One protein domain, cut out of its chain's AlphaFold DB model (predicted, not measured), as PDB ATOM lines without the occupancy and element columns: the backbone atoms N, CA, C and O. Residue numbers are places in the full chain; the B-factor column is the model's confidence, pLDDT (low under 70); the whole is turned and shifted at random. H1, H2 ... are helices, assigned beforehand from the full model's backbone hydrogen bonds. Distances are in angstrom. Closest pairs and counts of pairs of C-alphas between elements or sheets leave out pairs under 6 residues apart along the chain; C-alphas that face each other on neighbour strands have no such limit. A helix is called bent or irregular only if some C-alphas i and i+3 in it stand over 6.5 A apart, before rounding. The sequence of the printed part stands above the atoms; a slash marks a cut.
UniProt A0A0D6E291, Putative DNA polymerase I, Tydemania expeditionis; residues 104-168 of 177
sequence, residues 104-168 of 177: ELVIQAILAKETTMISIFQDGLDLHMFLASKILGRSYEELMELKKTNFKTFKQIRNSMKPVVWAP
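What this domain is: This is residues 104 to 168 of the 177 residues of the protein "Putative DNA polymerase I" of Tydemania expeditionis (UniProt A0A0D6E291). An elongated body of five helices has H3 in its middle, with the long helix H5 crossing H3 and running along the length of the body. At one end H4 and H5 make a helical hairpin, and at the other end H1 and H2 make a second one, joined to the rest near the corner where H2 meets H3. The printed part has 65 residues with five named helices, H1 to H5 in order along the chain, and no named strand, and its class is all helix. The whole is compact, with a radius of gyration of the C-alphas of 12.1 A, and the C-alphas span 36 by 23 by 19 A.

Where its parts are: H1, residues 104 to 112, begins at C-alpha 104 (135.643, 193.509, 161.550) and is 12.1 A long from first to last C-alpha. H2 is residues 115 to 122, 10.4 A. H3, residues 127 to 136, is 14.1 A long and begins at C-alpha 127 (125.310, 186.280, 162.253). H4 is residues 140 to 149, 14.5 A. H5, residues 151 to 166, is the longest helix, 22.4 A, and ends at C-alpha 166 (131.371, 190.531, 153.850). H5 has a kink of 26 degrees near residue 160, and it is irregular, but only just: C-alphas 160 and 163 are 6.7 A apart.

How they stand to each other: H3 is the hub, touching H2, H4 and H5. H3 and H5 touch and stand about perpendicular at 83 degrees, their closest C-alphas being those of His 128 and Met 161, 5.5 A apart. H3 and H4 touch, closest at the C-alphas of Ser 133 and Tyr 140, 5.3 A apart, and are only just about perpendicular at 71 degrees. H4 and H5 form a helical hairpin, opposite ways at a steep tilt of 44 degrees; H5 touches H4 with residues 153 to 155 alone, and the closest C-alphas are those of Leu 146 and Phe 154, 5.3 A apart. H2 and H3 touch only at the corner by their link, and only just, with 3 pairs of C-alphas within 8 A; the closest are those of Ile 120 and Leu 127, 6.5 A apart. H1 and H2 form the other helical hairpin, opposite ways at a steep tilt of 40 degrees, with the C-alphas of Ala 109 and Met 117 closest at 5.9 A. H1 is apart from H3, H4 and H5, from H5 only just at 8.1 A, and H2 is apart from H4 and H5. Each O i to N i+4 pair is within hydrogen-bond range in H1, H2 and H3, against 3 of 6 in H4 and 9 of 12 in H5.

The domain as a whole: The two C-alphas farthest apart are those of Leu 111 and Thr 149, 36.7 A. The printed part has no cut, and its four links are tight. The mean pLDDT of the printed part is 92.8; residues 167 to 168 are under 70.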
ATOM      1  N   GLU A 104     135.903 192.463 162.547       90.31
ATOM      2  CA  GLU A 104     135.643 193.509 161.550       90.31
ATOM      3  C   GLU A 104     134.153 193.880 161.502       90.31
ATOM      4  O   GLU A 104     133.814 195.060 161.526       90.31
ATOM      5  N   LEU A 105     133.252 192.891 161.555       91.38
ATOM      6  CA  LEU A 105     131.809 193.152 161.553       91.38
ATOM      7  C   LEU A 105     131.304 193.707 162.884       91.38
ATOM      8  O   LEU A 105     130.335 194.457 162.900       91.38
ATOM      9  N   VAL A 106     131.943 193.341 163.998       92.00
ATOM     10  CA  VAL A 106     131.620 193.922 165.308       92.00
ATOM     11  C   VAL A 106     131.939 195.415 165.295       92.00
ATOM     12  O   VAL A 106     131.105 196.226 165.687       92.00
ATOM     13  N   ILE A 107     133.116 195.784 164.781       93.25
ATOM     14  CA  ILE A 107     133.514 197.186 164.620       93.25
ATOM     15  C   ILE A 107     132.531 197.909 163.693       93.25
ATOM     16  O   ILE A 107     132.033 198.972 164.057       93.25
ATOM     17  N   GLN A 108     132.190 197.323 162.541       93.38
ATOM     18  CA  GLN A 108     131.219 197.909 161.611       93.38
ATOM     19  C   GLN A 108     129.839 198.114 162.253       93.38
ATOM     20  O   GLN A 108     129.278 199.196 162.116       93.38
ATOM     21  N   ALA A 109     129.313 197.134 162.995       94.12
ATOM     22  CA  ALA A 109     128.018 197.248 163.670       94.12
ATOM     23  C   ALA A 109     127.992 198.387 164.696       94.12
ATOM     24  O   ALA A 109     127.026 199.147 164.753       94.12
ATOM     25  N   ILE A 110     129.069 198.538 165.475       95.69
ATOM     26  CA  ILE A 110     129.205 199.618 166.461       95.69
ATOM     27  C   ILE A 110     129.300 200.978 165.762       95.69
ATOM     28  O   ILE A 110     128.587 201.906 166.142       95.69
ATOM     29  N   LEU A 111     130.145 201.100 164.733       96.06
ATOM     30  CA  LEU A 111     130.328 202.351 163.988       96.06
ATOM     31  C   LEU A 111     129.047 202.778 163.260       96.06
ATOM     32  O   LEU A 111     128.677 203.949 163.310       96.06
ATOM     33  N   ALA A 112     128.347 201.829 162.637       95.69
ATOM     34  CA  ALA A 112     127.078 202.059 161.953       95.69
ATOM     35  C   ALA A 112     125.881 202.188 162.912       95.69
ATOM     36  O   ALA A 112     124.789 202.541 162.474       95.69
ATOM     37  N   LYS A 113     126.073 201.904 164.211       96.31
ATOM     38  CA  LYS A 113     125.011 201.822 165.228       96.31
ATOM     39  C   LYS A 113     123.864 200.896 164.805       96.31
ATOM     40  O   LYS A 113     122.696 201.189 165.056       96.31
ATOM     41  N   GLU A 114     124.195 199.784 164.153       96.06
ATOM     42  CA  GLU A 114     123.201 198.837 163.650       96.06
ATOM     43  C   GLU A 114     122.733 197.938 164.802       96.06
ATOM     44  O   GLU A 114     123.449 197.058 165.282       96.06
ATOM     45  N   THR A 115     121.534 198.225 165.305       96.56
ATOM     46  CA  THR A 115     121.015 197.644 166.548       96.56
ATOM     47  C   THR A 115     120.791 196.139 166.448       96.56
ATOM     48  O   THR A 115     120.968 195.443 167.448       96.56
ATOM     49  N   THR A 116     120.463 195.622 165.262       94.81
ATOM     50  CA  THR A 116     120.207 194.194 165.042       94.81
ATOM     51  C   THR A 116     121.491 193.371 165.150       94.81
ATOM     52  O   THR A 116     121.527 192.338 165.807       94.81
ATOM     53  N   MET A 117     122.581 193.815 164.534       94.38
ATOM     54  CA  MET A 117     123.894 193.183 164.583       94.38
ATOM     55  C   MET A 117     124.466 193.283 165.988       94.38
ATOM     56  O   MET A 117     125.027 192.307 166.482       94.38
ATOM     57  N   ILE A 118     124.291 194.430 166.651       95.75
ATOM     58  CA  ILE A 118     124.703 194.597 168.046       95.75
ATOM     59  C   ILE A 118     123.995 193.570 168.940       95.75
ATOM     60  O   ILE A 118     124.686 192.882 169.691       95.75
ATOM     61  N   SER A 119     122.670 193.405 168.832       96.44
ATOM     62  CA  SER A 119     121.951 192.410 169.640       96.44
ATOM     63  C   SER A 119     122.376 190.979 169.303       96.44
ATOM     64  O   SER A 119     122.695 190.218 170.208       96.44
ATOM     65  N   ILE A 120     122.525 190.634 168.019       94.88
ATOM     66  CA  ILE A 120     123.040 189.323 167.575       94.88
ATOM     67  C   ILE A 120     124.391 189.001 168.225       94.88
ATOM     68  O   ILE A 120     124.605 187.874 168.678       94.88
ATOM     69  N   PHE A 121     125.315 189.965 168.262       94.12
ATOM     70  CA  PHE A 121     126.626 189.761 168.872       94.12
ATOM     71  C   PHE A 121     126.554 189.669 170.400       94.12
ATOM     72  O   PHE A 121     127.246 188.826 170.971       94.12
ATOM     73  N   GLN A 122     125.724 190.488 171.052       94.25
ATOM     74  CA  GLN A 122     125.503 190.442 172.504       94.25
ATOM     75  C   GLN A 122     124.889 189.108 172.947       94.25
ATOM     76  O   GLN A 122     125.339 188.521 173.930       94.25
ATOM     77  N   ASP A 123     123.949 188.590 172.163       95.06
ATOM     78  CA  ASP A 123     123.265 187.318 172.401       95.06
ATOM     79  C   ASP A 123     124.116 186.099 171.985       95.06
ATOM     80  O   ASP A 123     123.716 184.946 172.162       95.06
ATOM     81  N   GLY A 124     125.308 186.322 171.417       92.94
ATOM     82  CA  GLY A 124     126.230 185.260 171.004       92.94
ATOM     83  C   GLY A 124     125.737 184.424 169.816       92.94
ATOM     84  O   GLY A 124     126.152 183.270 169.657       92.94
ATOM     85  N   LEU A 125     124.858 184.985 168.983       93.94
ATOM     86  CA  LEU A 125     124.265 184.308 167.832       93.94
ATOM     87  C   LEU A 125     125.228 184.262 166.632       93.94
ATOM     88  O   LEU A 125     126.128 185.089 166.469       93.94
ATOM     89  N   ASP A 126     125.045 183.276 165.749       94.00
ATOM     90  CA  ASP A 126     125.803 183.195 164.498       94.00
ATOM     91  C   ASP A 126     125.168 184.111 163.443       94.00
ATOM     92  O   ASP A 126     124.148 183.768 162.845       94.00
ATOM     93  N   LEU A 127     125.796 185.266 163.195       94.19
ATOM     94  CA  LEU A 127     125.310 186.280 162.253       94.19
ATOM     95  C   LEU A 127     124.995 185.721 160.855       94.19
ATOM     96  O   LEU A 127     124.001 186.111 160.247       94.19
ATOM     97  N   HIS A 128     125.806 184.795 160.331       94.44
ATOM     98  CA  HIS A 128     125.561 184.238 158.998       94.44
ATOM     99  C   HIS A 128     124.304 183.364 158.983       94.44
ATOM    100  O   HIS A 128     123.554 183.380 158.011       94.44
ATOM    101  N   MET A 129     124.066 182.607 160.056       95.94
ATOM    102  CA  MET A 129     122.858 181.792 160.193       95.94
ATOM    103  C   MET A 129     121.625 182.640 160.488       95.94
ATOM    104  O   MET A 129     120.544 182.327 159.995       95.94
ATOM    105  N   PHE A 130     121.783 183.732 161.235       95.38
ATOM    106  CA  PHE A 130     120.721 184.712 161.411       95.38
ATOM    107  C   PHE A 130     120.320 185.334 160.069       95.38
ATOM    108  O   PHE A 130     119.142 185.370 159.738       95.38
ATOM    109  N   LEU A 131     121.284 185.749 159.245       94.50
ATOM    110  CA  LEU A 131     120.973 186.261 157.911       94.50
ATOM    111  C   LEU A 131     120.284 185.197 157.041       94.50
ATOM    112  O   LEU A 131     119.294 185.495 156.374       94.50
ATOM    113  N   ALA A 132     120.761 183.947 157.088       96.19
ATOM    114  CA  ALA A 132     120.121 182.839 156.383       96.19
ATOM    115  C   ALA A 132     118.659 182.648 156.811       96.19
ATOM    116  O   ALA A 132     117.816 182.393 155.957       96.19
ATOM    117  N   SER A 133     118.349 182.786 158.104       96.69
ATOM    118  CA  SER A 133     116.984 182.629 158.624       96.69
ATOM    119  C   SER A 133     116.041 183.671 158.021       96.69
ATOM    120  O   SER A 133     114.949 183.332 157.564       96.69
ATOM    121  N   LYS A 134     116.511 184.919 157.894       95.25
ATOM    122  CA  LYS A 134     115.758 186.009 157.259       95.25
ATOM    123  C   LYS A 134     115.564 185.801 155.761       95.25
ATOM    124  O   LYS A 134     114.458 185.992 155.274       95.25
ATOM    125  N   ILE A 135     116.604 185.378 155.041       94.19
ATOM    126  CA  ILE A 135     116.536 185.175 153.585       94.19
ATOM    127  C   ILE A 135     115.691 183.948 153.220       94.19
ATOM    128  O   ILE A 135     114.924 183.988 152.264       94.19
ATOM    129  N   LEU A 136     115.830 182.852 153.967       93.88
ATOM    130  CA  LEU A 136     115.142 181.588 153.686       93.88
ATOM    131  C   LEU A 136     113.731 181.517 154.285       93.88
ATOM    132  O   LEU A 136     113.023 180.550 154.017       93.88
ATOM    133  N   GLY A 137     113.341 182.489 155.117       94.88
ATOM    134  CA  GLY A 137     112.048 182.489 155.809       94.88
ATOM    135  C   GLY A 137     111.887 181.338 156.808       94.88
ATOM    136  O   GLY A 137     110.773 180.872 157.029       94.88
ATOM    137  N   ARG A 138     112.992 180.854 157.385       95.50
ATOM    138  CA  ARG A 138     113.030 179.756 158.370       95.50
ATOM    139  C   ARG A 138     113.432 180.289 159.736       95.50
ATOM    140  O   ARG A 138     114.060 181.344 159.815       95.50
ATOM    141  N   SER A 139     113.109 179.579 160.814       97.00
ATOM    142  CA  SER A 139     113.543 180.016 162.145       97.00
ATOM    143  C   SER A 139     115.058 179.849 162.312       97.00
ATOM    144  O   SER A 139     115.694 179.001 161.678       97.00
ATOM    145  N   TYR A 140     115.664 180.681 163.159       96.44
ATOM    146  CA  TYR A 140     117.092 180.564 163.459       96.44
ATOM    147  C   TYR A 140     117.389 179.232 164.162       96.44
ATOM    148  O   TYR A 140     118.395 178.588 163.874       96.44
ATOM    149  N   GLU A 141     116.481 178.788 165.027       96.81
ATOM    150  CA  GLU A 141     116.565 177.553 165.799       96.81
ATOM    151  C   GLU A 141     116.575 176.326 164.883       96.81
ATOM    152  O   GLU A 141     117.460 175.483 165.028       96.81
ATOM    153  N   GLU A 142     115.670 176.268 163.894       95.94
ATOM    154  CA  GLU A 142     115.626 175.202 162.879       95.94
ATOM    155  C   GLU A 142     116.966 175.117 162.139       95.94
ATOM    156  O   GLU A 142     117.567 174.050 161.992       95.94
ATOM    157  N   LEU A 143     117.489 176.265 161.704       96.12
ATOM    158  CA  LEU A 143     118.751 176.307 160.978       96.12
ATOM    159  C   LEU A 143     119.959 175.949 161.857       96.12
ATOM    160  O   LEU A 143     120.928 175.364 161.368       96.12
ATOM    161  N   MET A 144     119.923 176.280 163.147       96.81
ATOM    162  CA  MET A 144     120.971 175.918 164.100       96.81
ATOM    163  C   MET A 144     120.915 174.446 164.506       96.81
ATOM    164  O   MET A 144     121.965 173.859 164.783       96.81
ATOM    165  N   GLU A 145     119.740 173.818 164.484       96.69
ATOM    166  CA  GLU A 145     119.584 172.379 164.712       96.69
ATOM    167  C   GLU A 145     120.350 171.553 163.668       96.69
ATOM    168  O   GLU A 145     120.992 170.555 164.015       96.69
ATOM    169  N   LEU A 146     120.425 172.043 162.421       95.88
ATOM    170  CA  LEU A 146     121.233 171.438 161.354       95.88
ATOM    171  C   LEU A 146     122.702 171.265 161.748       95.88
ATOM    172  O   LEU A 146     123.370 170.365 161.248       95.88
ATOM    173  N   LYS A 147     123.231 172.081 162.667       95.44
ATOM    174  CA  LYS A 147     124.603 171.916 163.165       95.44
ATOM    175  C   LYS A 147     124.818 170.549 163.823       95.44
ATOM    176  O   LYS A 147     125.934 170.035 163.767       95.44
ATOM    177  N   LYS A 148     123.775 169.982 164.442       95.00
ATOM    178  CA  LYS A 148     123.786 168.667 165.101       95.00
ATOM    179  C   LYS A 148     123.306 167.559 164.162       95.00
ATOM    180  O   LYS A 148     123.928 166.505 164.123       95.00
ATOM    181  N   THR A 149     122.229 167.796 163.412       96.00
ATOM    182  CA  THR A 149     121.565 166.758 162.601       96.00
ATOM    183  C   THR A 149     122.201 166.571 161.224       96.00
ATOM    184  O   THR A 149     122.419 165.443 160.792       96.00
ATOM    185  N   ASN A 150     122.544 167.662 160.530       94.94
ATOM    186  CA  ASN A 150     123.141 167.629 159.195       94.94
ATOM    187  C   ASN A 150     124.187 168.738 159.007       94.94
ATOM    188  O   ASN A 150     123.967 169.781 158.379       94.94
ATOM    189  N   PHE A 151     125.381 168.469 159.534       94.69
ATOM    190  CA  PHE A 151     126.476 169.432 159.560       94.69
ATOM    191  C   PHE A 151     126.947 169.881 158.165       94.69
ATOM    192  O   PHE A 151     127.433 171.004 158.004       94.69
ATOM    193  N   LYS A 152     126.803 169.026 157.140       94.25
ATOM    194  CA  LYS A 152     127.158 169.367 155.755       94.25
ATOM    195  C   LYS A 152     126.239 170.466 155.225       94.25
ATOM    196  O   LYS A 152     126.740 171.478 154.735       94.25
ATOM    197  N   THR A 153     124.928 170.299 155.386       93.75
ATOM    198  CA  THR A 153     123.931 171.298 154.981       93.75
ATOM    199  C   THR A 153     124.074 172.585 155.787       93.75
ATOM    200  O   THR A 153     124.104 173.665 155.199       93.75
ATOM    201  N   PHE A 154     124.285 172.487 157.106       95.81
ATOM    202  CA  PHE A 154     124.595 173.648 157.948       95.81
ATOM    203  C   PHE A 154     125.775 174.455 157.388       95.81
ATOM    204  O   PHE A 154     125.679 175.667 157.196       95.81
ATOM    205  N   LYS A 155     126.891 173.786 157.062       94.31
ATOM    206  CA  LYS A 155     128.062 174.448 156.473       94.31
ATOM    207  C   LYS A 155     127.766 175.076 155.116       94.31
ATOM    208  O   LYS A 155     128.291 176.153 154.849       94.31
ATOM    209  N   GLN A 156     126.987 174.416 154.260       92.69
ATOM    210  CA  GLN A 156     126.627 174.944 152.942       92.69
ATOM    211  C   GLN A 156     125.839 176.251 153.070       92.69
ATOM    212  O   GLN A 156     126.258 177.254 152.497       92.69
ATOM    213  N   ILE A 157     124.786 176.263 153.892       93.94
ATOM    214  CA  ILE A 157     123.962 177.455 154.153       93.94
ATOM    215  C   ILE A 157     124.806 178.563 154.790       93.94
ATOM    216  O   ILE A 157     124.829 179.699 154.323       93.94
ATOM    217  N   ARG A 158     125.583 178.236 155.827       93.62
ATOM    218  CA  ARG A 158     126.437 179.224 156.496       93.62
ATOM    219  C   ARG A 158     127.462 179.843 155.546       93.62
ATOM    220  O   ARG A 158     127.774 181.026 155.649       93.62
ATOM    221  N   ASN A 159     128.043 179.043 154.651       91.56
ATOM    222  CA  ASN A 159     129.062 179.511 153.715       91.56
ATOM    223  C   ASN A 159     128.480 180.303 152.541       91.56
ATOM    224  O   ASN A 159     129.191 181.164 152.032       91.56
ATOM    225  N   SER A 160     127.234 180.062 152.126       90.06
ATOM    226  CA  SER A 160     126.599 180.882 151.088       90.06
ATOM    227  C   SER A 160     126.272 182.294 151.581       90.06
ATOM    228  O   SER A 160     126.297 183.226 150.786       90.06
ATOM    229  N   MET A 161     126.060 182.484 152.889       92.81
ATOM    230  CA  MET A 161     125.815 183.808 153.484       92.81
ATOM    231  C   MET A 161     127.081 184.624 153.752       92.81
ATOM    232  O   MET A 161     127.019 185.837 153.928       92.81
ATOM    233  N   LYS A 162     128.248 183.980 153.797       88.19
ATOM    234  CA  LYS A 162     129.531 184.642 154.063       88.19
ATOM    235  C   LYS A 162     129.831 185.803 153.103       88.19
ATOM    236  O   LYS A 162     130.110 186.889 153.604       88.19
ATOM    237  N   PRO A 163     129.753 185.627 151.768       85.81
ATOM    238  CA  PRO A 163     129.951 186.726 150.832       85.81
ATOM    239  C   PRO A 163     128.948 187.851 151.044       85.81
ATOM    240  O   PRO A 163     129.355 188.994 151.047       85.81
ATOM    241  N   VAL A 164     127.671 187.552 151.296       85.88
ATOM    242  CA  VAL A 164     126.639 188.585 151.499       85.88
ATOM    243  C   VAL A 164     126.963 189.460 152.711       85.88
ATOM    244  O   VAL A 164     126.841 190.677 152.654       85.88
ATOM    245  N   VAL A 165     127.433 188.839 153.793       83.56
ATOM    246  CA  VAL A 165     127.822 189.541 155.021       83.56
ATOM    247  C   VAL A 165     129.114 190.352 154.847       83.56
ATOM    248  O   VAL A 165     129.248 191.410 155.449       83.56
ATOM    249  N   TRP A 166     130.071 189.870 154.048       73.38
ATOM    250  CA  TRP A 166     131.371 190.531 153.850       73.38
ATOM    251  C   TRP A 166     131.453 191.436 152.617       73.38
ATOM    252  O   TRP A 166     132.427 192.166 152.482       73.38
ATOM    253  N   ALA A 167     130.450 191.422 151.739       66.88
ATOM    254  CA  ALA A 167     130.406 192.227 150.522       66.88
ATOM    255  C   ALA A 167     129.763 193.631 150.626       66.88
ATOM    256  O   ALA A 167     129.592 194.226 149.563       66.88
ATOM    257  N   PRO A 168     129.408 194.230 151.788       53.91
ATOM    258  CA  PRO A 168     128.896 195.599 151.767       53.91
ATOM    259  C   PRO A 168     129.980 196.662 151.502       53.91
ATOM    260  O   PRO A 168     129.657 197.843 151.530       53.91
TER     261      PRO A 168